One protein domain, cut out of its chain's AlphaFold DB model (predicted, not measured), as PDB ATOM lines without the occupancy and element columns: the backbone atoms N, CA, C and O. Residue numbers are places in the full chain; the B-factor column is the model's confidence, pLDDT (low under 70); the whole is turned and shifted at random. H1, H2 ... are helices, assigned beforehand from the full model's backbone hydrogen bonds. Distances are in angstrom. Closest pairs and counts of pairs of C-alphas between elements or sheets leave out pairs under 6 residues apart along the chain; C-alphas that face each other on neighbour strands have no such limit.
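What this domain is: This is residues 214 to 373 of the 411 residues of an uncharacterized protein of Clostridiales bacterium (UniProt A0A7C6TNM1). Helix H4 runs through the middle of an elongated, all-helix body; H6 and H3 join it in an up-and-down bundle, the hairpin H1 and H2 crosses H4, and H5 reaches toward the end away from H3. The 160 printed residues include six named helices, H1 to H6, and no named strand. The whole is loose, radius of gyration 19.1 A for the C-alphas, spanning 67 by 34 by 22 A.

Where its parts are: H4, residues 296 to 320, measures 36.5 A; H6, 347 to 371, 36.4 A, ending at C-alpha 371 (-5.054, 13.719, -39.035); H3, 264 to 287, 35.4 A. H1 is 214 to 231, starting at C-alpha 214 (-40.382, 6.351, -26.836), H2 242 to 261, H5 329 to 345.

How they stand to each other: The hub H4 touches H6, closest C-alphas Ile 308 and Ala 358, 6.2 A. H2 touches H4 about perpendicular, 82 degrees, closest C-alphas Leu 252 and Met 309, 5.2 A. Every O i to N i+4 pair is within hydrogen-bond range in H3, H5 and H6; H1 has 13 of 14, H2 11 of 16, H4 20 of 21.

The domain as a whole: The printed part has no cut; 55 residues have pLDDT under 70.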
ATOM      1  N   LYS A 214     -40.815   4.942 -26.674       48.19
ATOM      2  CA  LYS A 214     -40.382   6.351 -26.836       48.19
ATOM      3  C   LYS A 214     -40.807   7.272 -25.676       48.19
ATOM      4  O   LYS A 214     -40.136   8.258 -25.366       48.19
ATOM      5  N   LEU A 215     -41.925   6.952 -25.016       48.81
ATOM      6  CA  LEU A 215     -42.391   7.653 -23.814       48.81
ATOM      7  C   LEU A 215     -41.587   7.216 -22.583       48.81
ATOM      8  O   LEU A 215     -41.185   8.072 -21.793       48.81
ATOM      9  N   LYS A 216     -41.272   5.915 -22.472       56.88
ATOM     10  CA  LYS A 216     -40.403   5.364 -21.418       56.88
ATOM     11  C   LYS A 216     -38.987   5.950 -21.458       56.88
ATOM     12  O   LYS A 216     -38.443   6.292 -20.412       56.88
ATOM     13  N   GLU A 217     -38.403   6.139 -22.640       57.78
ATOM     14  CA  GLU A 217     -37.055   6.712 -22.783       57.78
ATOM     15  C   GLU A 217     -36.966   8.169 -22.309       57.78
ATOM     16  O   GLU A 217     -36.120   8.505 -21.478       57.78
ATOM     17  N   ASN A 218     -37.878   9.032 -22.769       63.22
ATOM     18  CA  ASN A 218     -37.917  10.429 -22.323       63.22
ATOM     19  C   ASN A 218     -38.248  10.540 -20.826       63.22
ATOM     20  O   ASN A 218     -37.743  11.433 -20.143       63.22
ATOM     21  N   PHE A 219     -39.080   9.634 -20.303       68.44
ATOM     22  CA  PHE A 219     -39.373   9.549 -18.876       68.44
ATOM     23  C   PHE A 219     -38.123   9.187 -18.062       68.44
ATOM     24  O   PHE A 219     -37.818   9.857 -17.074       68.44
ATOM     25  N   ASN A 220     -37.348   8.198 -18.511       71.44
ATOM     26  CA  ASN A 220     -36.122   7.774 -17.840       71.44
ATOM     27  C   ASN A 220     -35.040   8.868 -17.851       71.44
ATOM     28  O   ASN A 220     -34.361   9.056 -16.841       71.44
ATOM     29  N   MET A 221     -34.910   9.635 -18.939       79.25
ATOM     30  CA  MET A 221     -33.968  10.764 -19.002       79.25
ATOM     31  C   MET A 221     -34.342  11.863 -18.010       79.25
ATOM     32  O   MET A 221     -33.508  12.299 -17.214       79.25
ATOM     33  N   LYS A 222     -35.620  12.258 -17.996       79.25
ATOM     34  CA  LYS A 222     -36.152  13.235 -17.037       79.25
ATOM     35  C   LYS A 222     -35.942  12.782 -15.597       79.25
ATOM     36  O   LYS A 222     -35.511  13.582 -14.768       79.25
ATOM     37  N   LYS A 223     -36.192  11.501 -15.308       78.81
ATOM     38  CA  LYS A 223     -35.960  10.898 -13.989       78.81
ATOM     39  C   LYS A 223     -34.492  11.012 -13.574       78.81
ATOM     40  O   LYS A 223     -34.217  11.553 -12.506       78.81
ATOM     41  N   ASN A 224     -33.557  10.595 -14.431       76.88
ATOM     42  CA  ASN A 224     -32.121  10.674 -14.144       76.88
ATOM     43  C   ASN A 224     -31.651  12.118 -13.907       76.88
ATOM     44  O   ASN A 224     -30.890  12.370 -12.974       76.88
ATOM     45  N   MET A 225     -32.136  13.076 -14.701       83.62
ATOM     46  CA  MET A 225     -31.803  14.495 -14.531       83.62
ATOM     47  C   MET A 225     -32.360  15.075 -13.229       83.62
ATOM     48  O   MET A 225     -31.654  15.807 -12.539       83.62
ATOM     49  N   LEU A 226     -33.600  14.736 -12.861       78.62
ATOM     50  CA  LEU A 226     -34.202  15.160 -11.594       78.62
ATOM     51  C   LEU A 226     -33.476  14.570 -10.389       78.62
ATOM     52  O   LEU A 226     -33.249  15.268  -9.402       78.62
ATOM     53  N   GLU A 227     -33.115  13.292 -10.451       77.94
ATOM     54  CA  GLU A 227     -32.352  12.650  -9.388       77.94
ATOM     55  C   GLU A 227     -30.968  13.277  -9.246       77.94
ATOM     56  O   GLU A 227     -30.594  13.623  -8.129       77.94
ATOM     57  N   LEU A 228     -30.257  13.516 -10.355       79.12
ATOM     58  CA  LEU A 228     -28.998  14.265 -10.348       79.12
ATOM     59  C   LEU A 228     -29.171  15.641  -9.715       79.12
ATOM     60  O   LEU A 228     -28.457  15.981  -8.778       79.12
ATOM     61  N   PHE A 229     -30.166  16.407 -10.154       79.12
ATOM     62  CA  PHE A 229     -30.449  17.733  -9.613       79.12
ATOM     63  C   PHE A 229     -30.602  17.727  -8.081       79.12
ATOM     64  O   PHE A 229     -30.159  18.663  -7.407       79.12
ATOM     65  N   ARG A 230     -31.197  16.663  -7.521       73.75
ATOM     66  CA  ARG A 230     -31.397  16.490  -6.073       73.75
ATOM     67  C   ARG A 230     -30.106  16.214  -5.315       73.75
ATOM     68  O   ARG A 230     -29.948  16.745  -4.222       73.75
ATOM     69  N   ILE A 231     -29.233  15.376  -5.870       73.62
ATOM     70  CA  ILE A 231     -28.037  14.880  -5.173       73.62
ATOM     71  C   ILE A 231     -26.785  15.722  -5.431       73.62
ATOM     72  O   ILE A 231     -25.835  15.636  -4.659       73.62
ATOM     73  N   LEU A 232     -26.771  16.529  -6.495       74.31
ATOM     74  CA  LEU A 232     -25.645  17.409  -6.798       74.31
ATOM     75  C   LEU A 232     -25.427  18.430  -5.672       74.31
ATOM     76  O   LEU A 232     -26.411  18.924  -5.117       74.31
ATOM     77  N   PRO A 233     -24.180  18.805  -5.347       71.38
ATOM     78  CA  PRO A 233     -23.924  19.889  -4.408       71.38
ATOM     79  C   PRO A 233     -24.429  21.228  -4.963       71.38
ATOM     80  O   PRO A 233     -24.580  21.399  -6.173       71.38
ATOM     81  N   ASP A 234     -24.688  22.184  -4.071       66.62
ATOM     82  CA  ASP A 234     -25.181  23.526  -4.430       66.62
ATOM     83  C   ASP A 234     -24.081  24.423  -5.035       66.62
ATOM     84  O   ASP A 234     -24.370  25.467  -5.616       66.62
ATOM     85  N   VAL A 235     -22.821  23.979  -4.966       62.97
ATOM     86  CA  VAL A 235     -21.658  24.644  -5.565       62.97
ATOM     87  C   VAL A 235     -21.321  23.978  -6.910       62.97
ATOM     88  O   VAL A 235     -21.297  22.742  -6.971       62.97
ATOM     89  N   PRO A 236     -21.065  24.749  -7.987       59.66
ATOM     90  CA  PRO A 236     -20.570  24.203  -9.249       59.66
ATOM     91  C   PRO A 236     -19.199  23.541  -9.062       59.66
ATOM     92  O   PRO A 236     -18.370  24.046  -8.308       59.66
ATOM     93  N   PHE A 237     -18.932  22.444  -9.772       57.72
ATOM     94  CA  PHE A 237     -17.593  21.845  -9.784       57.72
ATOM     95  C   PHE A 237     -16.584  22.785 -10.456       57.72
ATOM     96  O   PHE A 237     -16.884  23.370 -11.499       57.72
ATOM     97  N   SER A 238     -15.386  22.909  -9.878       54.34
ATOM     98  CA  SER A 238     -14.237  23.482 -10.584       54.34
ATOM     99  C   SER A 238     -13.733  22.491 -11.642       54.34
ATOM    100  O   SER A 238     -14.015  21.293 -11.577       54.34
ATOM    101  N   ASN A 239     -12.976  22.981 -12.626       46.59
ATOM    102  CA  ASN A 239     -12.506  22.171 -13.756       46.59
ATOM    103  C   ASN A 239     -11.594  20.982 -13.363       46.59
ATOM    104  O   ASN A 239     -11.399  20.107 -14.195       46.59
ATOM    105  N   ASN A 240     -11.090  20.917 -12.122       42.53
ATOM    106  CA  ASN A 240     -10.078  19.944 -11.678       42.53
ATOM    107  C   ASN A 240     -10.584  18.878 -10.680       42.53
ATOM    108  O   ASN A 240      -9.777  18.208 -10.045       42.53
ATOM    109  N   GLU A 241     -11.897  18.682 -10.513       49.84
ATOM    110  CA  GLU A 241     -12.429  17.648  -9.603       49.84
ATOM    111  C   GLU A 241     -13.028  16.440 -10.343       49.84
ATOM    112  O   GLU A 241     -14.191  16.070 -10.155       49.84
ATOM    113  N   GLU A 242     -12.204  15.774 -11.159       44.69
ATOM    114  CA  GLU A 242     -12.528  14.508 -11.847       44.69
ATOM    115  C   GLU A 242     -13.016  13.418 -10.873       44.69
ATOM    116  O   GLU A 242     -13.929  12.646 -11.177       44.69
ATOM    117  N   LEU A 243     -12.516  13.447  -9.632       38.78
ATOM    118  CA  LEU A 243     -12.873  12.517  -8.559       38.78
ATOM    119  C   LEU A 243     -14.316  12.661  -8.038       38.78
ATOM    120  O   LEU A 243     -14.832  11.743  -7.398       38.78
ATOM    121  N   LYS A 244     -15.011  13.777  -8.311       48.12
ATOM    122  CA  LYS A 244     -16.397  13.990  -7.843       48.12
ATOM    123  C   LYS A 244     -17.454  13.665  -8.899       48.12
ATOM    124  O   LYS A 244     -18.586  13.363  -8.525       48.12
ATOM    125  N   ILE A 245     -17.092  13.631 -10.185       51.12
ATOM    126  CA  ILE A 245     -17.974  13.183 -11.282       51.12
ATOM    127  C   ILE A 245     -18.277  11.686 -11.163       51.12
ATOM    128  O   ILE A 245     -19.401  11.272 -11.451       51.12
ATOM    129  N   LEU A 246     -17.332  10.891 -10.642       48.69
ATOM    130  CA  LEU A 246     -17.535   9.477 -10.297       48.69
ATOM    131  C   LEU A 246     -18.811   9.273  -9.468       48.69
ATOM    132  O   LEU A 246     -19.550   8.324  -9.719       48.69
ATOM    133  N   ARG A 247     -19.153  10.229  -8.582       55.69
ATOM    134  CA  ARG A 247     -20.359  10.138  -7.748       55.69
ATOM    135  C   ARG A 247     -21.697  10.252  -8.500       55.69
ATOM    136  O   ARG A 247     -22.771  10.006  -7.953       55.69
ATOM    137  N   TYR A 248     -21.645  10.666  -9.755       67.06
ATOM    138  CA  TYR A 248     -22.811  10.967 -10.581       67.06
ATOM    139  C   TYR A 248     -22.739  10.262 -11.943       67.06
ATOM    140  O   TYR A 248     -23.682  10.348 -12.736       67.06
ATOM    141  N   LYS A 249     -21.642   9.525 -12.188       65.06
ATOM    142  CA  LYS A 249     -21.235   8.976 -13.485       65.06
ATOM    143  C   LYS A 249     -22.314   8.104 -14.108       65.06
ATOM    144  O   LYS A 249     -22.650   8.318 -15.261       65.06
ATOM    145  N   ASN A 250     -22.957   7.220 -13.348       66.00
ATOM    146  CA  ASN A 250     -23.996   6.335 -13.895       66.00
ATOM    147  C   ASN A 250     -25.223   7.088 -14.420       66.00
ATOM    148  O   ASN A 250     -25.743   6.769 -15.487       66.00
ATOM    149  N   LYS A 251     -25.683   8.118 -13.700       72.19
ATOM    150  CA  LYS A 251     -26.836   8.915 -14.140       72.19
ATOM    151  C   LYS A 251     -26.473   9.795 -15.333       72.19
ATOM    152  O   LYS A 251     -27.272   9.903 -16.258       72.19
ATOM    153  N   LEU A 252     -25.270  10.370 -15.333       76.00
ATOM    154  CA  LEU A 252     -24.753  11.143 -16.463       76.00
ATOM    155  C   LEU A 252     -24.572  10.260 -17.705       76.00
ATOM    156  O   LEU A 252     -25.007  10.641 -18.782       76.00
ATOM    157  N   LEU A 253     -24.039   9.051 -17.545       72.50
ATOM    158  CA  LEU A 253     -23.863   8.083 -18.624       72.50
ATOM    159  C   LEU A 253     -25.204   7.611 -19.191       72.50
ATOM    160  O   LEU A 253     -25.358   7.511 -20.403       72.50
ATOM    161  N   ASN A 254     -26.205   7.377 -18.339       75.81
ATOM    162  CA  ASN A 254     -27.555   7.044 -18.793       75.81
ATOM    163  C   ASN A 254     -28.188   8.183 -19.603       75.81
ATOM    164  O   ASN A 254     -28.843   7.917 -20.610       75.81
ATOM    165  N   ILE A 255     -27.962   9.438 -19.199       82.81
ATOM    166  CA  ILE A 255     -28.375  10.615 -19.973       82.81
ATOM    167  C   ILE A 255     -27.646  10.636 -21.322       82.81
ATOM    168  O   ILE A 255     -28.307  10.723 -22.354       82.81
ATOM    169  N   SER A 256     -26.318  10.478 -21.342       79.00
ATOM    170  CA  SER A 256     -25.520  10.452 -22.577       79.00
ATOM    171  C   SER A 256     -25.966   9.345 -23.537       79.00
ATOM    172  O   SER A 256     -26.166   9.596 -24.722       79.00
ATOM    173  N   ARG A 257     -26.203   8.129 -23.034       78.56
ATOM    174  CA  ARG A 257     -26.692   6.998 -23.841       78.56
ATOM    175  C   ARG A 257     -28.069   7.268 -24.436       78.56
ATOM    176  O   ARG A 257     -28.318   6.920 -25.584       78.56
ATOM    177  N   GLN A 258     -28.966   7.898 -23.681       81.56
ATOM    178  CA  GLN A 258     -30.292   8.261 -24.187       81.56
ATOM    179  C   GLN A 258     -30.226   9.360 -25.248       81.56
ATOM    180  O   GLN A 258     -30.987   9.308 -26.211       81.56
ATOM    181  N   ILE A 259     -29.301  10.315 -25.114       85.12
ATOM    182  CA  ILE A 259     -29.006  11.298 -26.163       85.12
ATOM    183  C   ILE A 259     -28.601  10.583 -27.450       85.12
ATOM    184  O   ILE A 259     -29.288  10.737 -28.457       85.12
ATOM    185  N   ILE A 260     -27.585   9.721 -27.374       78.25
ATOM    186  CA  ILE A 260     -27.055   8.971 -28.517       78.25
ATOM    187  C   ILE A 260     -28.147   8.120 -29.176       78.25
ATOM    188  O   ILE A 260     -28.403   8.258 -30.365       78.25
ATOM    189  N   ARG A 261     -28.856   7.288 -28.405       77.25
ATOM    190  CA  ARG A 261     -29.891   6.386 -28.944       77.25
ATOM    191  C   ARG A 261     -31.075   7.117 -29.563       77.25
ATOM    192  O   ARG A 261     -31.723   6.588 -30.459       77.25
ATOM    193  N   SER A 262     -31.383   8.315 -29.071       78.44
ATOM    194  CA  SER A 262     -32.546   9.067 -29.540       78.44
ATOM    195  C   SER A 262     -32.273   9.941 -30.766       78.44
ATOM    196  O   SER A 262     -33.210  10.583 -31.247       78.44
ATOM    197  N   ASN A 263     -31.034   9.965 -31.274       82.50
ATOM    198  CA  ASN A 263     -30.628  10.778 -32.416       82.50
ATOM    199  C   ASN A 263     -29.864   9.936 -33.455       82.50
ATOM    200  O   ASN A 263     -28.755   9.464 -33.206       82.50
ATOM    201  N   LYS A 264     -30.469   9.772 -34.635       85.19
ATOM    202  CA  LYS A 264     -29.922   8.957 -35.727       85.19
ATOM    203  C   LYS A 264     -28.592   9.508 -36.254       85.19
ATOM    204  O   LYS A 264     -27.683   8.722 -36.491       85.19
ATOM    205  N   ASP A 265     -28.459  10.826 -36.352       87.31
ATOM    206  CA  ASP A 265     -27.270  11.483 -36.906       87.31
ATOM    207  C   ASP A 265     -26.046  11.273 -35.998       87.31
ATOM    208  O   ASP A 265     -24.919  11.118 -36.463       87.31
ATOM    209  N   ILE A 266     -26.269  11.210 -34.678       82.62
ATOM    210  CA  ILE A 266     -25.215  10.873 -33.707       82.62
ATOM    211  C   ILE A 266     -24.756   9.424 -33.901       82.62
ATOM    212  O   ILE A 266     -23.557   9.157 -33.881       82.62
ATOM    213  N   LEU A 267     -25.692   8.487 -34.083       77.62
ATOM    214  CA  LEU A 267     -25.367   7.074 -34.308       77.62
ATOM    215  C   LEU A 267     -24.583   6.868 -35.608       77.62
ATOM    216  O   LEU A 267     -23.646   6.073 -35.626       77.62
ATOM    217  N   GLU A 268     -24.943   7.598 -36.662       81.06
ATOM    218  CA  GLU A 268     -24.231   7.589 -37.942       81.06
ATOM    219  C   GLU A 268     -22.780   8.061 -37.768       81.06
ATOM    220  O   GLU A 268     -21.855   7.308 -38.061       81.06
ATOM    221  N   LYS A 269     -22.566   9.217 -37.125       76.75
ATOM    222  CA  LYS A 269     -21.215   9.737 -36.846       76.75
ATOM    223  C   LYS A 269     -20.377   8.849 -35.921       76.75
ATOM    224  O   LYS A 269     -19.157   8.800 -36.050       76.75
ATOM    225  N   ILE A 270     -20.998   8.132 -34.981       76.19
ATOM    226  CA  ILE A 270     -20.300   7.108 -34.180       76.19
ATOM    227  C   ILE A 270     -19.806   5.966 -35.079       76.19
ATOM    228  O   ILE A 270     -18.712   5.440 -34.855       76.19
ATOM    229  N   GLY A 271     -20.592   5.582 -36.088       74.94
ATOM    230  CA  GLY A 271     -20.198   4.612 -37.109       74.94
ATOM    231  C   GLY A 271     -18.999   5.089 -37.930       74.94
ATOM    232  O   GLY A 271     -18.034   4.337 -38.080       74.94
ATOM    233  N   ASP A 272     -19.018   6.346 -38.372       82.06
ATOM    234  CA  ASP A 272     -17.912   6.963 -39.115       82.06
ATOM    235  C   ASP A 272     -16.621   6.964 -38.288       82.06
ATOM    236  O   ASP A 272     -15.595   6.441 -38.721       82.06
ATOM    237  N   LEU A 273     -16.690   7.458 -37.045       77.88
ATOM    238  CA  LEU A 273     -15.553   7.470 -36.124       77.88
ATOM    239  C   LEU A 273     -15.010   6.057 -35.869       77.88
ATOM    240  O   LEU A 273     -13.801   5.842 -35.895       77.88
ATOM    241  N   SER A 274     -15.898   5.079 -35.662       78.38
ATOM    242  CA  SER A 274     -15.504   3.677 -35.465       78.38
ATOM    243  C   SER A 274     -14.754   3.112 -36.670       78.38
ATOM    244  O   SER A 274     -13.865   2.283 -36.498       78.38
ATOM    245  N   THR A 275     -15.136   3.524 -37.880       81.56
ATOM    246  CA  THR A 275     -14.510   3.067 -39.124       81.56
ATOM    247  C   THR A 275     -13.100   3.632 -39.238       81.56
ATOM    248  O   THR A 275     -12.154   2.854 -39.352       81.56
ATOM    249  N   VAL A 276     -12.947   4.950 -39.065       81.44
ATOM    250  CA  VAL A 276     -11.638   5.624 -39.083       81.44
ATOM    251  C   VAL A 276     -10.696   5.025 -38.036       81.44
ATOM    252  O   VAL A 276      -9.561   4.675 -38.346       81.44
ATOM    253  N   LEU A 277     -11.160   4.841 -36.795       77.44
ATOM    254  CA  LEU A 277     -10.310   4.316 -35.723       77.44
ATOM    255  C   LEU A 277      -9.850   2.881 -36.003       77.44
ATOM    256  O   LEU A 277      -8.684   2.577 -35.779       77.44
ATOM    257  N   ARG A 278     -10.706   2.020 -36.571       81.38
ATOM    258  CA  ARG A 278     -10.311   0.650 -36.954       81.38
ATOM    259  C   ARG A 278      -9.246   0.626 -38.041       81.38
ATOM    260  O   ARG A 278      -8.348  -0.209 -37.984       81.38
ATOM    261  N   GLU A 279      -9.341   1.515 -39.026       84.50
ATOM    262  CA  GLU A 279      -8.319   1.641 -40.070       84.50
ATOM    263  C   GLU A 279      -6.970   2.048 -39.466       84.50
ATOM    264  O   GLU A 279      -5.943   1.449 -39.790       84.50
ATOM    265  N   LYS A 280      -6.974   2.997 -38.521       80.75
ATOM    266  CA  LYS A 280      -5.763   3.440 -37.813       80.75
ATOM    267  C   LYS A 280      -5.189   2.354 -36.904       80.75
ATOM    268  O   LYS A 280      -3.980   2.143 -36.901       80.75
ATOM    269  N   GLU A 281      -6.030   1.634 -36.162       79.56
ATOM    270  CA  GLU A 281      -5.603   0.506 -35.327       79.56
ATOM    271  C   GLU A 281      -4.962  -0.601 -36.166       79.56
ATOM    272  O   GLU A 281      -3.908  -1.110 -35.793       79.56
ATOM    273  N   LYS A 282      -5.538  -0.917 -37.333       82.44
ATOM    274  CA  LYS A 282      -4.974  -1.901 -38.259       82.44
ATOM    275  C   LYS A 282      -3.610  -1.466 -38.800       82.44
ATOM    276  O   LYS A 282      -2.684  -2.268 -38.810       82.44
ATOM    277  N   ALA A 283      -3.469  -0.203 -39.207       81.00
ATOM    278  CA  ALA A 283      -2.191   0.332 -39.677       81.00
ATOM    279  C   ALA A 283      -1.102   0.267 -38.588       81.00
ATOM    280  O   ALA A 283       0.032  -0.116 -38.862       81.00
ATOM    281  N   LEU A 284      -1.463   0.559 -37.331       74.38
ATOM    282  CA  LEU A 284      -0.568   0.411 -36.179       74.38
ATOM    283  C   LEU A 284      -0.145  -1.046 -35.945       74.38
ATOM    284  O   LEU A 284       1.016  -1.308 -35.635       74.38
ATOM    285  N   GLU A 285      -1.080  -1.992 -36.075       76.38
ATOM    286  CA  GLU A 285      -0.793  -3.423 -35.943       76.38
ATOM    287  C   GLU A 285       0.143  -3.926 -37.056       76.38
ATOM    288  O   GLU A 285       1.012  -4.749 -36.778       76.38
ATOM    289  N   GLU A 286       0.000  -3.419 -38.286       76.94
ATOM    290  CA  GLU A 286       0.844  -3.775 -39.438       76.94
ATOM    291  C   GLU A 286       2.283  -3.222 -39.321       76.94
ATOM    292  O   GLU A 286       3.223  -3.871 -39.782       76.94
ATOM    293  N   GLU A 287       2.485  -2.066 -38.676       70.00
ATOM    294  CA  GLU A 287       3.813  -1.457 -38.484       70.00
ATOM    295  C   GLU A 287       4.559  -1.927 -37.224       70.00
ATOM    296  O   GLU A 287       5.789  -1.848 -37.169       70.00
ATOM    297  N   SER A 288       3.857  -2.420 -36.200       62.31
ATOM    298  CA  SER A 288       4.493  -2.830 -34.943       62.31
ATOM    299  C   SER A 288       5.005  -4.279 -34.991       62.31
ATOM    300  O   SER A 288       4.246  -5.228 -35.170       62.31
ATOM    301  N   SER A 289       6.302  -4.487 -34.739       54.34
ATOM    302  CA  SER A 289       6.900  -5.822 -34.529       54.34
ATOM    303  C   SER A 289       6.566  -6.428 -33.154       54.34
ATOM    304  O   SER A 289       6.844  -7.600 -32.890       54.34
ATOM    305  N   ILE A 290       5.940  -5.639 -32.274       49.88
ATOM    306  CA  ILE A 290       5.491  -6.016 -30.934       49.88
ATOM    307  C   ILE A 290       3.962  -6.030 -30.948       49.88
ATOM    308  O   ILE A 290       3.337  -4.982 -31.045       49.88
ATOM    309  N   VAL A 291       3.358  -7.213 -30.804       43.12
ATOM    310  CA  VAL A 291       1.898  -7.423 -30.760       43.12
ATOM    311  C   VAL A 291       1.303  -6.856 -29.460       43.12
ATOM    312  O   VAL A 291       0.872  -7.589 -28.570       43.12
ATOM    313  N   THR A 292       1.294  -5.536 -29.309       47.31
ATOM    314  CA  THR A 292       0.484  -4.832 -28.311       47.31
ATOM    315  C   THR A 292      -0.691  -4.200 -29.030       47.31
ATOM    316  O   THR A 292      -0.517  -3.219 -29.746       47.31
ATOM    317  N   LYS A 293      -1.886  -4.775 -28.844       54.28
ATOM    318  CA  LYS A 293      -3.130  -4.212 -29.384       54.28
ATOM    319  C   LYS A 293      -3.282  -2.763 -28.931       54.28
ATOM    320  O   LYS A 293      -3.139  -2.473 -27.743       54.28
ATOM    321  N   SER A 294      -3.534  -1.867 -29.877       58.62
ATOM    322  CA  SER A 294      -3.886  -0.483 -29.586       58.62
ATOM    323  C   SER A 294      -5.312  -0.432 -29.020       58.62
ATOM    324  O   SER A 294      -6.195  -1.144 -29.483       58.62
ATOM    325  N   ASN A 295      -5.517   0.389 -27.987       63.66
ATOM    326  CA  ASN A 295      -6.836   0.690 -27.414       63.66
ATOM    327  C   ASN A 295      -7.321   2.073 -27.891       63.66
ATOM    328  O   ASN A 295      -7.979   2.799 -27.151       63.66
ATOM    329  N   LEU A 296      -6.932   2.472 -29.107       65.75
ATOM    330  CA  LEU A 296      -7.155   3.826 -29.623       65.75
ATOM    331  C   LEU A 296      -8.658   4.117 -29.738       65.75
ATOM    332  O   LEU A 296      -9.115   5.198 -29.378       65.75
ATOM    333  N   GLY A 297      -9.434   3.119 -30.166       62.03
ATOM    334  CA  GLY A 297     -10.889   3.154 -30.169       62.03
ATOM    335  C   GLY A 297     -11.470   3.516 -28.804       62.03
ATOM    336  O   GLY A 297     -12.280   4.438 -28.691       62.03
ATOM    337  N   ASP A 298     -11.033   2.806 -27.767       59.91
ATOM    338  CA  ASP A 298     -11.555   2.968 -26.412       59.91
ATOM    339  C   ASP A 298     -11.244   4.368 -25.857       59.91
ATOM    340  O   ASP A 298     -12.149   5.026 -25.346       59.91
ATOM    341  N   GLU A 299     -10.022   4.876 -26.050       61.97
ATOM    342  CA  GLU A 299      -9.613   6.222 -25.607       61.97
ATOM    343  C   GLU A 299     -10.482   7.332 -26.234       61.97
ATOM    344  O   GLU A 299     -10.934   8.258 -25.554       61.97
ATOM    345  N   TYR A 300     -10.790   7.222 -27.529       66.38
ATOM    346  CA  TYR A 300     -11.606   8.209 -28.246       66.38
ATOM    347  C   TYR A 300     -13.069   8.191 -27.804       66.38
ATOM    348  O   TYR A 300     -13.689   9.249 -27.627       66.38
ATOM    349  N   PHE A 301     -13.634   7.000 -27.598       69.44
ATOM    350  CA  PHE A 301     -14.996   6.884 -27.087       69.44
ATOM    351  C   PHE A 301     -15.097   7.346 -25.633       69.44
ATOM    352  O   PHE A 301     -16.085   7.991 -25.278       69.44
ATOM    353  N   GLU A 302     -14.080   7.107 -24.804       64.31
ATOM    354  CA  GLU A 302     -14.024   7.652 -23.446       64.31
ATOM    355  C   GLU A 302     -14.077   9.185 -23.456       64.31
ATOM    356  O   GLU A 302     -14.957   9.768 -22.813       64.31
ATOM    357  N   LEU A 303     -13.238   9.840 -24.266       61.44
ATOM    358  CA  LEU A 303     -13.248  11.300 -24.428       61.44
ATOM    359  C   LEU A 303     -14.612  11.827 -24.895       61.44
ATOM    360  O   LEU A 303     -15.109  12.840 -24.385       61.44
ATOM    361  N   PHE A 304     -15.251  11.128 -25.835       72.19
ATOM    362  CA  PHE A 304     -16.584  11.473 -26.324       72.19
ATOM    363  C   PHE A 304     -17.642  11.428 -25.213       72.19
ATOM    364  O   PHE A 304     -18.350  12.416 -24.974       72.19
ATOM    365  N   TYR A 305     -17.741  10.301 -24.502       72.81
ATOM    366  CA  TYR A 305     -18.718  10.125 -23.430       72.81
ATOM    367  C   TYR A 305     -18.479  11.107 -22.285       72.81
ATOM    368  O   TYR A 305     -19.439  11.688 -21.765       72.81
ATOM    369  N   GLU A 306     -17.222  11.346 -21.911       69.44
ATOM    370  CA  GLU A 306     -16.872  12.358 -20.920       69.44
ATOM    371  C   GLU A 306     -17.326  13.756 -21.317       69.44
ATOM    372  O   GLU A 306     -17.883  14.476 -20.484       69.44
ATOM    373  N   GLY A 307     -17.131  14.134 -22.581       65.19
ATOM    374  CA  GLY A 307     -17.565  15.424 -23.108       65.19
ATOM    375  C   GLY A 307     -19.067  15.647 -22.932       65.19
ATOM    376  O   GLY A 307     -19.482  16.711 -22.462       65.19
ATOM    377  N   ILE A 308     -19.884  14.633 -23.235       78.50
ATOM    378  CA  ILE A 308     -21.344  14.707 -23.062       78.50
ATOM    379  C   ILE A 308     -21.722  14.715 -21.580       78.50
ATOM    380  O   ILE A 308     -22.569  15.509 -21.173       78.50
ATOM    381  N   MET A 309     -21.093  13.876 -20.753       79.12
ATOM    382  CA  MET A 309     -21.372  13.840 -19.312       79.12
ATOM    383  C   MET A 309     -21.060  15.187 -18.644       79.12
ATOM    384  O   MET A 309     -21.866  15.686 -17.855       79.12
ATOM    385  N   LYS A 310     -19.924  15.804 -18.990       74.44
ATOM    386  CA  LYS A 310     -19.525  17.140 -18.522       74.44
ATOM    387  C   LYS A 310     -20.549  18.197 -18.956       74.44
ATOM    388  O   LYS A 310     -20.913  19.058 -18.155       74.44
ATOM    389  N   GLU A 311     -21.076  18.112 -20.177       79.69
ATOM    390  CA  GLU A 311     -22.096  19.052 -20.654       79.69
ATOM    391  C   GLU A 311     -23.467  18.837 -19.996       79.69
ATOM    392  O   GLU A 311     -24.097  19.800 -19.566       79.69
ATOM    393  N   ALA A 312     -23.903  17.588 -19.809       84.69
ATOM    394  CA  ALA A 312     -25.136  17.267 -19.085       84.69
ATOM    395  C   ALA A 312     -25.097  17.818 -17.658       84.69
ATOM    396  O   ALA A 312     -26.070  18.402 -17.174       84.69
ATOM    397  N   LEU A 313     -23.944  17.704 -17.005       81.88
ATOM    398  CA  LEU A 313     -23.710  18.274 -15.691       81.88
ATOM    399  C   LEU A 313     -23.830  19.805 -15.708       81.88
ATOM    400  O   LEU A 313     -24.564  20.364 -14.891       81.88
ATOM    401  N   ARG A 314     -23.179  20.484 -16.663       79.00
ATOM    402  CA  ARG A 314     -23.278  21.946 -16.838       79.00
ATOM    403  C   ARG A 314     -24.718  22.402 -17.051       79.00
ATOM    404  O   ARG A 314     -25.153  23.352 -16.402       79.00
ATOM    405  N   GLU A 315     -25.470  21.718 -17.908       84.94
ATOM    406  CA  GLU A 315     -26.866  22.054 -18.197       84.94
ATOM    407  C   GLU A 315     -27.768  21.919 -16.963       84.94
ATOM    408  O   GLU A 315     -28.636  22.772 -16.740       84.94
ATOM    409  N   ILE A 316     -27.538  20.901 -16.128       84.81
ATOM    410  CA  ILE A 316     -28.249  20.725 -14.855       84.81
ATOM    411  C   ILE A 316     -27.852  21.837 -13.863       84.81
ATOM    412  O   ILE A 316     -28.725  22.431 -13.226       84.81
ATOM    413  N   TYR A 317     -26.565  22.190 -13.773       79.19
ATOM    414  CA  TYR A 317     -26.072  23.243 -12.874       79.19
ATOM    415  C   TYR A 317     -26.563  24.648 -13.218       79.19
ATOM    416  O   TYR A 317     -26.954  25.383 -12.308       79.19
ATOM    417  N   LYS A 318     -26.619  25.012 -14.509       80.25
ATOM    418  CA  LYS A 318     -27.184  26.297 -14.974       80.25
ATOM    419  C   LYS A 318     -28.575  26.557 -14.387       80.25
ATOM    420  O   LYS A 318     -28.952  27.698 -14.124       80.25
ATOM    421  N   ARG A 319     -29.339  25.486 -14.161       79.75
ATOM    422  CA  ARG A 319     -30.725  25.522 -13.673       79.75
ATOM    423  C   ARG A 319     -30.851  25.287 -12.176       79.75
ATOM    424  O   ARG A 319     -31.931  25.497 -11.633       79.75
ATOM    425  N   LYS A 320     -29.764  24.896 -11.508       73.62
ATOM    426  CA  LYS A 320     -29.718  24.733 -10.054       73.62
ATOM    427  C   LYS A 320     -29.642  26.074  -9.317       73.62
ATOM    428  O   LYS A 320     -30.254  26.180  -8.267       73.62
ATOM    429  N   LYS A 321     -29.021  27.091  -9.937       63.06
ATOM    430  CA  LYS A 321     -28.770  28.460  -9.433       63.06
ATOM    431  C   LYS A 321     -28.041  28.480  -8.074       63.06
ATOM    432  O   LYS A 321     -28.413  27.799  -7.129       63.06
ATOM    433  N   GLN A 322     -26.981  29.284  -7.978       54.84
ATOM    434  CA  GLN A 322     -26.252  29.520  -6.728       54.84
ATOM    435  C   GLN A 322     -27.218  30.135  -5.707       54.84
ATOM    436  O   GLN A 322     -27.542  31.318  -5.798       54.84
ATOM    437  N   SER A 323     -27.731  29.331  -4.774       47.25
ATOM    438  CA  SER A 323     -28.416  29.888  -3.610       47.25
ATOM    439  C   SER A 323     -27.353  30.598  -2.771       47.25
ATOM    440  O   SER A 323     -26.314  29.988  -2.494       47.25
ATOM    441  N   PRO A 324     -27.576  31.854  -2.340       48.81
ATOM    442  CA  PRO A 324     -26.832  32.398  -1.212       48.81
ATOM    443  C   PRO A 324     -26.932  31.384  -0.068       48.81
ATOM    444  O   PRO A 324     -27.901  30.627  -0.012       48.81
ATOM    445  N   SER A 325     -25.952  31.325   0.828       51.12
ATOM    446  CA  SER A 325     -25.982  30.434   1.992       51.12
ATOM    447  C   SER A 325     -27.195  30.742   2.891       51.12
ATOM    448  O   SER A 325     -27.094  31.460   3.883       51.12
ATOM    449  N   ILE A 326     -28.377  30.252   2.527       54.19
ATOM    450  CA  ILE A 326     -29.626  30.517   3.225       54.19
ATOM    451  C   ILE A 326     -29.752  29.450   4.309       54.19
ATOM    452  O   ILE A 326     -29.911  28.261   4.027       54.19
ATOM    453  N   SER A 327     -29.693  29.879   5.569       55.28
ATOM    454  CA  SER A 327     -29.809  29.002   6.744       55.28
ATOM    455  C   SER A 327     -31.216  28.408   6.925       55.28
ATOM    456  O   SER A 327     -31.404  27.463   7.691       55.28
ATOM    457  N   ASN A 328     -32.225  28.927   6.212       69.31
ATOM    458  CA  ASN A 328     -33.625  28.552   6.390       69.31
ATOM    459  C   ASN A 328     -34.051  27.362   5.505       69.31
ATOM    460  O   ASN A 328     -34.204  27.462   4.284       69.31
ATOM    461  N   LYS A 329     -34.346  26.233   6.161       69.06
ATOM    462  CA  LYS A 329     -34.770  24.957   5.559       69.06
ATOM    463  C   LYS A 329     -36.019  25.061   4.670       69.06
ATOM    464  O   LYS A 329     -36.141  24.303   3.707       69.06
ATOM    465  N   THR A 330     -36.950  25.964   4.976       70.00
ATOM    466  CA  THR A 330     -38.206  26.120   4.220       70.00
ATOM    467  C   THR A 330     -37.970  26.811   2.881       70.00
ATOM    468  O   THR A 330     -38.517  26.381   1.865       70.00
ATOM    469  N   ILE A 331     -37.104  27.826   2.865       68.56
ATOM    470  CA  ILE A 331     -36.726  28.562   1.652       68.56
ATOM    471  C   ILE A 331     -35.955  27.634   0.711       68.56
ATOM    472  O   ILE A 331     -36.363  27.459  -0.435       68.56
ATOM    473  N   ARG A 332     -34.972  26.889   1.238       69.38
ATOM    474  CA  ARG A 332     -34.202  25.900   0.464       69.38
ATOM    475  C   ARG A 332     -35.088  24.848  -0.213       69.38
ATOM    476  O   ARG A 332     -34.859  24.468  -1.358       69.38
ATOM    477  N   ARG A 333     -36.138  24.372   0.471       69.88
ATOM    478  CA  ARG A 333     -37.111  23.425  -0.109       69.88
ATOM    479  C   ARG A 333     -37.935  24.045  -1.239       69.88
ATOM    480  O   ARG A 333     -38.271  23.333  -2.184       69.88
ATOM    481  N   ARG A 334     -38.292  25.329  -1.134       71.19
ATOM    482  CA  ARG A 334     -39.032  26.054  -2.176       71.19
ATOM    483  C   ARG A 334     -38.158  26.256  -3.415       71.19
ATOM    484  O   ARG A 334     -38.566  25.836  -4.492       71.19
ATOM    485  N   GLU A 335     -36.937  26.753  -3.244       73.06
ATOM    486  CA  GLU A 335     -35.974  26.961  -4.339       73.06
ATOM    487  C   GLU A 335     -35.618  25.646  -5.047       73.06
ATOM    488  O   GLU A 335     -35.604  25.569  -6.275       73.06
ATOM    489  N   MET A 336     -35.425  24.563  -4.290       73.75
ATOM    490  CA  MET A 336     -35.185  23.233  -4.852       73.75
ATOM    491  C   MET A 336     -36.356  22.744  -5.721       73.75
ATOM    492  O   MET A 336     -36.134  22.122  -6.762       73.75
ATOM    493  N   LYS A 337     -37.603  23.015  -5.313       73.56
ATOM    494  CA  LYS A 337     -38.794  22.692  -6.115       73.56
ATOM    495  C   LYS A 337     -38.880  23.567  -7.364       73.56
ATOM    496  O   LYS A 337     -39.141  23.040  -8.442       73.56
ATOM    497  N   GLU A 338     -38.627  24.867  -7.243       76.19
ATOM    498  CA  GLU A 338     -38.614  25.799  -8.378       76.19
ATOM    499  C   GLU A 338     -37.552  25.414  -9.415       76.19
ATOM    500  O   GLU A 338     -37.847  25.366 -10.609       76.19
ATOM    501  N   GLY A 339     -36.355  25.031  -8.969       77.06
ATOM    502  CA  GLY A 339     -35.286  24.540  -9.835       77.06
ATOM    503  C   GLY A 339     -35.629  23.223 -10.541       77.06
ATOM    504  O   GLY A 339     -35.376  23.087 -11.737       77.06
ATOM    505  N   GLN A 340     -36.289  22.277  -9.859       76.25
ATOM    506  CA  GLN A 340     -36.794  21.049 -10.494       76.25
ATOM    507  C   GLN A 340     -37.863  21.348 -11.553       76.25
ATOM    508  O   GLN A 340     -37.833  20.774 -12.641       76.25
ATOM    509  N   ILE A 341     -38.792  22.262 -11.256       75.12
ATOM    510  CA  ILE A 341     -39.822  22.693 -12.208       75.12
ATOM    511  C   ILE A 341     -39.164  23.345 -13.427       75.12
ATOM    512  O   ILE A 341     -39.520  23.016 -14.558       75.12
ATOM    513  N   LYS A 342     -38.175  24.219 -13.211       80.75
ATOM    514  CA  LYS A 342     -37.411  24.862 -14.283       80.75
ATOM    515  C   LYS A 342     -36.677  23.836 -15.152       80.75
ATOM    516  O   LYS A 342     -36.824  23.864 -16.369       80.75
ATOM    517  N   LEU A 343     -35.978  22.878 -14.535       81.31
ATOM    518  CA  LEU A 343     -35.292  21.782 -15.231       81.31
ATOM    519  C   LEU A 343     -36.244  20.987 -16.135       81.31
ATOM    520  O   LEU A 343     -35.879  20.615 -17.245       81.31
ATOM    521  N   MET A 344     -37.470  20.727 -15.672       85.06
ATOM    522  CA  MET A 344     -38.462  19.969 -16.439       85.06
ATOM    523  C   MET A 344     -39.129  20.776 -17.547       85.06
ATOM    524  O   MET A 344     -39.425  20.202 -18.598       85.06
ATOM    525  N   LYS A 345     -39.343  22.080 -17.342       83.62
ATOM    526  CA  LYS A 345     -39.843  22.982 -18.390       83.62
ATOM    527  C   LYS A 345     -38.842  23.101 -19.540       83.62
ATOM    528  O   LYS A 345     -39.239  22.991 -20.692       83.62
ATOM    529  N   GLU A 346     -37.558  23.222 -19.218       88.19
ATOM    530  CA  GLU A 346     -36.466  23.416 -20.187       88.19
ATOM    531  C   GLU A 346     -35.847  22.091 -20.675       88.19
ATOM    532  O   GLU A 346     -34.806  22.080 -21.325       88.19
ATOM    533  N   PHE A 347     -36.461  20.941 -20.374       86.31
ATOM    534  CA  PHE A 347     -35.900  19.627 -20.708       86.31
ATOM    535  C   PHE A 347     -35.634  19.444 -22.210       86.31
ATOM    536  O   PHE A 347     -34.642  18.818 -22.582       86.31
ATOM    537  N   LYS A 348     -36.519  19.965 -23.070       86.44
ATOM    538  CA  LYS A 348     -36.349  19.877 -24.529       86.44
ATOM    539  C   LYS A 348     -35.090  20.623 -24.975       86.44
ATOM    540  O   LYS A 348     -34.269  20.025 -25.660       86.44
ATOM    541  N   ASP A 349     -34.905  21.843 -24.488       90.19
ATOM    542  CA  ASP A 349     -33.747  22.683 -24.801       90.19
ATOM    543  C   ASP A 349     -32.448  22.040 -24.301       90.19
ATOM    544  O   ASP A 349     -31.443  22.018 -25.005       90.19
ATOM    545  N   ILE A 350     -32.464  21.437 -23.104       90.12
ATOM    546  CA  ILE A 350     -31.301  20.696 -22.591       90.12
ATOM    547  C   ILE A 350     -30.976  19.514 -23.503       90.12
ATOM    548  O   ILE A 350     -29.815  19.289 -23.837       90.12
ATOM    549  N   LYS A 351     -31.993  18.750 -23.915       90.81
ATOM    550  CA  LYS A 351     -31.809  17.613 -24.819       90.81
ATOM    551  C   LYS A 351     -31.199  18.059 -26.151       90.81
ATOM    552  O   LYS A 351     -30.285  17.407 -26.648       90.81
ATOM    553  N   GLU A 352     -31.671  19.171 -26.699       92.06
ATOM    554  CA  GLU A 352     -31.149  19.756 -27.933       92.06
ATOM    555  C   GLU A 352     -29.700  20.244 -27.780       92.06
ATOM    556  O   GLU A 352     -28.850  19.910 -28.604       92.06
ATOM    557  N   ASN A 353     -29.370  20.921 -26.678       88.06
ATOM    558  CA  ASN A 353     -27.997  21.328 -26.369       88.06
ATOM    559  C   ASN A 353     -27.043  20.128 -26.291       88.06
ATOM    560  O   ASN A 353     -25.931  20.182 -26.821       88.06
ATOM    561  N   LEU A 354     -27.478  19.031 -25.667       88.88
ATOM    562  CA  LEU A 354     -26.684  17.808 -25.573       88.88
ATOM    563  C   LEU A 354     -26.516  17.115 -26.927       88.88
ATOM    564  O   LEU A 354     -25.411  16.665 -27.228       88.88
ATOM    565  N   ASN A 355     -27.559  17.086 -27.760       90.12
ATOM    566  CA  ASN A 355     -27.456  16.601 -29.138       90.12
ATOM    567  C   ASN A 355     -26.414  17.408 -29.929       90.12
ATOM    568  O   ASN A 355     -25.510  16.836 -30.533       90.12
ATOM    569  N   ASN A 356     -26.496  18.739 -29.867       83.62
ATOM    570  CA  ASN A 356     -25.573  19.635 -30.563       83.62
ATOM    571  C   ASN A 356     -24.133  19.485 -30.062       83.62
ATOM    572  O   ASN A 356     -23.190  19.520 -30.853       83.62
ATOM    573  N   LYS A 357     -23.943  19.297 -28.750       85.50
ATOM    574  CA  LYS A 357     -22.622  19.033 -28.171       85.50
ATOM    575  C   LYS A 357     -22.050  17.708 -28.665       85.50
ATOM    576  O   LYS A 357     -20.883  17.674 -29.038       85.50
ATOM    577  N   ALA A 358     -22.860  16.651 -28.671       77.56
ATOM    578  CA  ALA A 358     -22.451  15.328 -29.117       77.56
ATOM    579  C   ALA A 358     -22.011  15.337 -30.588       77.56
ATOM    580  O   ALA A 358     -20.914  14.875 -30.889       77.56
ATOM    581  N   LEU A 359     -22.808  15.937 -31.480       82.94
ATOM    582  CA  LEU A 359     -22.468  16.054 -32.902       82.94
ATOM    583  C   LEU A 359     -21.140  16.796 -33.109       82.94
ATOM    584  O   LEU A 359     -20.235  16.254 -33.734       82.94
ATOM    585  N   LYS A 360     -20.973  17.971 -32.483       77.00
ATOM    586  CA  LYS A 360     -19.723  18.750 -32.567       77.00
ATOM    587  C   LYS A 360     -18.510  17.992 -32.027       77.00
ATOM    588  O   LYS A 360     -17.417  18.116 -32.568       77.00
ATOM    589  N   SER A 361     -18.684  17.247 -30.936       71.62
ATOM    590  CA  SER A 361     -17.614  16.426 -30.366       71.62
ATOM    591  C   SER A 361     -17.217  15.282 -31.297       71.62
ATOM    592  O   SER A 361     -16.027  15.021 -31.420       71.62
ATOM    593  N   LEU A 362     -18.172  14.636 -31.972       70.44
ATOM    594  CA  LEU A 362     -17.872  13.590 -32.954       70.44
ATOM    595  C   LEU A 362     -17.172  14.157 -34.187       70.44
ATOM    596  O   LEU A 362     -16.168  13.593 -34.596       70.44
ATOM    597  N   ASP A 363     -17.636  15.288 -34.723       73.44
ATOM    598  CA  ASP A 363     -16.978  15.958 -35.854       73.44
ATOM    599  C   ASP A 363     -15.509  16.264 -35.551       73.44
ATOM    600  O   ASP A 363     -14.617  15.968 -36.344       73.44
ATOM    601  N   TRP A 364     -15.255  16.809 -34.362       73.50
ATOM    602  CA  TRP A 364     -13.906  17.109 -33.903       73.50
ATOM    603  C   TRP A 364     -13.051  15.846 -33.726       73.50
ATOM    604  O   TRP A 364     -11.917  15.810 -34.192       73.50
ATOM    605  N   LEU A 365     -13.592  14.789 -33.108       68.19
ATOM    606  CA  LEU A 365     -12.868  13.526 -32.922       68.19
ATOM    607  C   LEU A 365     -12.562  12.825 -34.249       68.19
ATOM    608  O   LEU A 365     -11.470  12.288 -34.394       68.19
ATOM    609  N   ILE A 366     -13.485  12.853 -35.215       76.19
ATOM    610  CA  ILE A 366     -13.273  12.313 -36.565       76.19
ATOM    611  C   ILE A 366     -12.159  13.092 -37.273       76.19
ATOM    612  O   ILE A 366     -11.276  12.482 -37.870       76.19
ATOM    613  N   CYS A 367     -12.168  14.425 -37.180       72.69
ATOM    614  CA  CYS A 367     -11.118  15.283 -37.737       72.69
ATOM    615  C   CYS A 367      -9.739  14.894 -37.191       72.69
ATOM    616  O   CYS A 367      -8.837  14.574 -37.961       72.69
ATOM    617  N   ILE A 368      -9.611  14.810 -35.863       69.81
ATOM    618  CA  ILE A 368      -8.361  14.407 -35.204       69.81
ATOM    619  C   ILE A 368      -7.959  12.989 -35.601       69.81
ATOM    620  O   ILE A 368      -6.799  12.747 -35.916       69.81
ATOM    621  N   ALA A 369      -8.894  12.037 -35.582       72.31
ATOM    622  CA  ALA A 369      -8.599  10.649 -35.926       72.31
ATOM    623  C   ALA A 369      -8.062  10.519 -37.362       72.31
ATOM    624  O   ALA A 369      -7.168   9.713 -37.609       72.31
ATOM    625  N   ASN A 370      -8.560  11.336 -38.295       79.50
ATOM    626  CA  ASN A 370      -8.067  11.371 -39.670       79.50
ATOM    627  C   ASN A 370      -6.655  11.963 -39.786       79.50
ATOM    628  O   ASN A 370      -5.848  11.413 -40.538       79.50
ATOM    629  N   GLU A 371      -6.353  13.021 -39.029       77.50
ATOM    630  CA  GLU A 371      -5.054  13.719 -39.035       77.50
ATOM    631  C   GLU A 371      -3.911  12.913 -38.399       77.50
ATOM    632  O   GLU A 371      -2.744  13.199 -38.646       77.50
ATOM    633  N   ILE A 372      -4.225  11.889 -37.606       71.94
ATOM    634  CA  ILE A 372      -3.222  11.057 -36.940       71.94
ATOM    635  C   ILE A 372      -2.443  10.190 -37.931       71.94
ATOM    636  O   ILE A 372      -3.031   9.375 -38.652       71.94
ATOM    637  N   ASP A 373      -1.114  10.281 -37.875       75.81
ATOM    638  CA  ASP A 373      -0.200   9.325 -38.498       75.81
ATOM    639  C   ASP A 373       0.114   8.170 -37.515       75.81
ATOM    640  O   ASP A 373       0.662   8.407 -36.429       75.81
TER     641      ASP A 373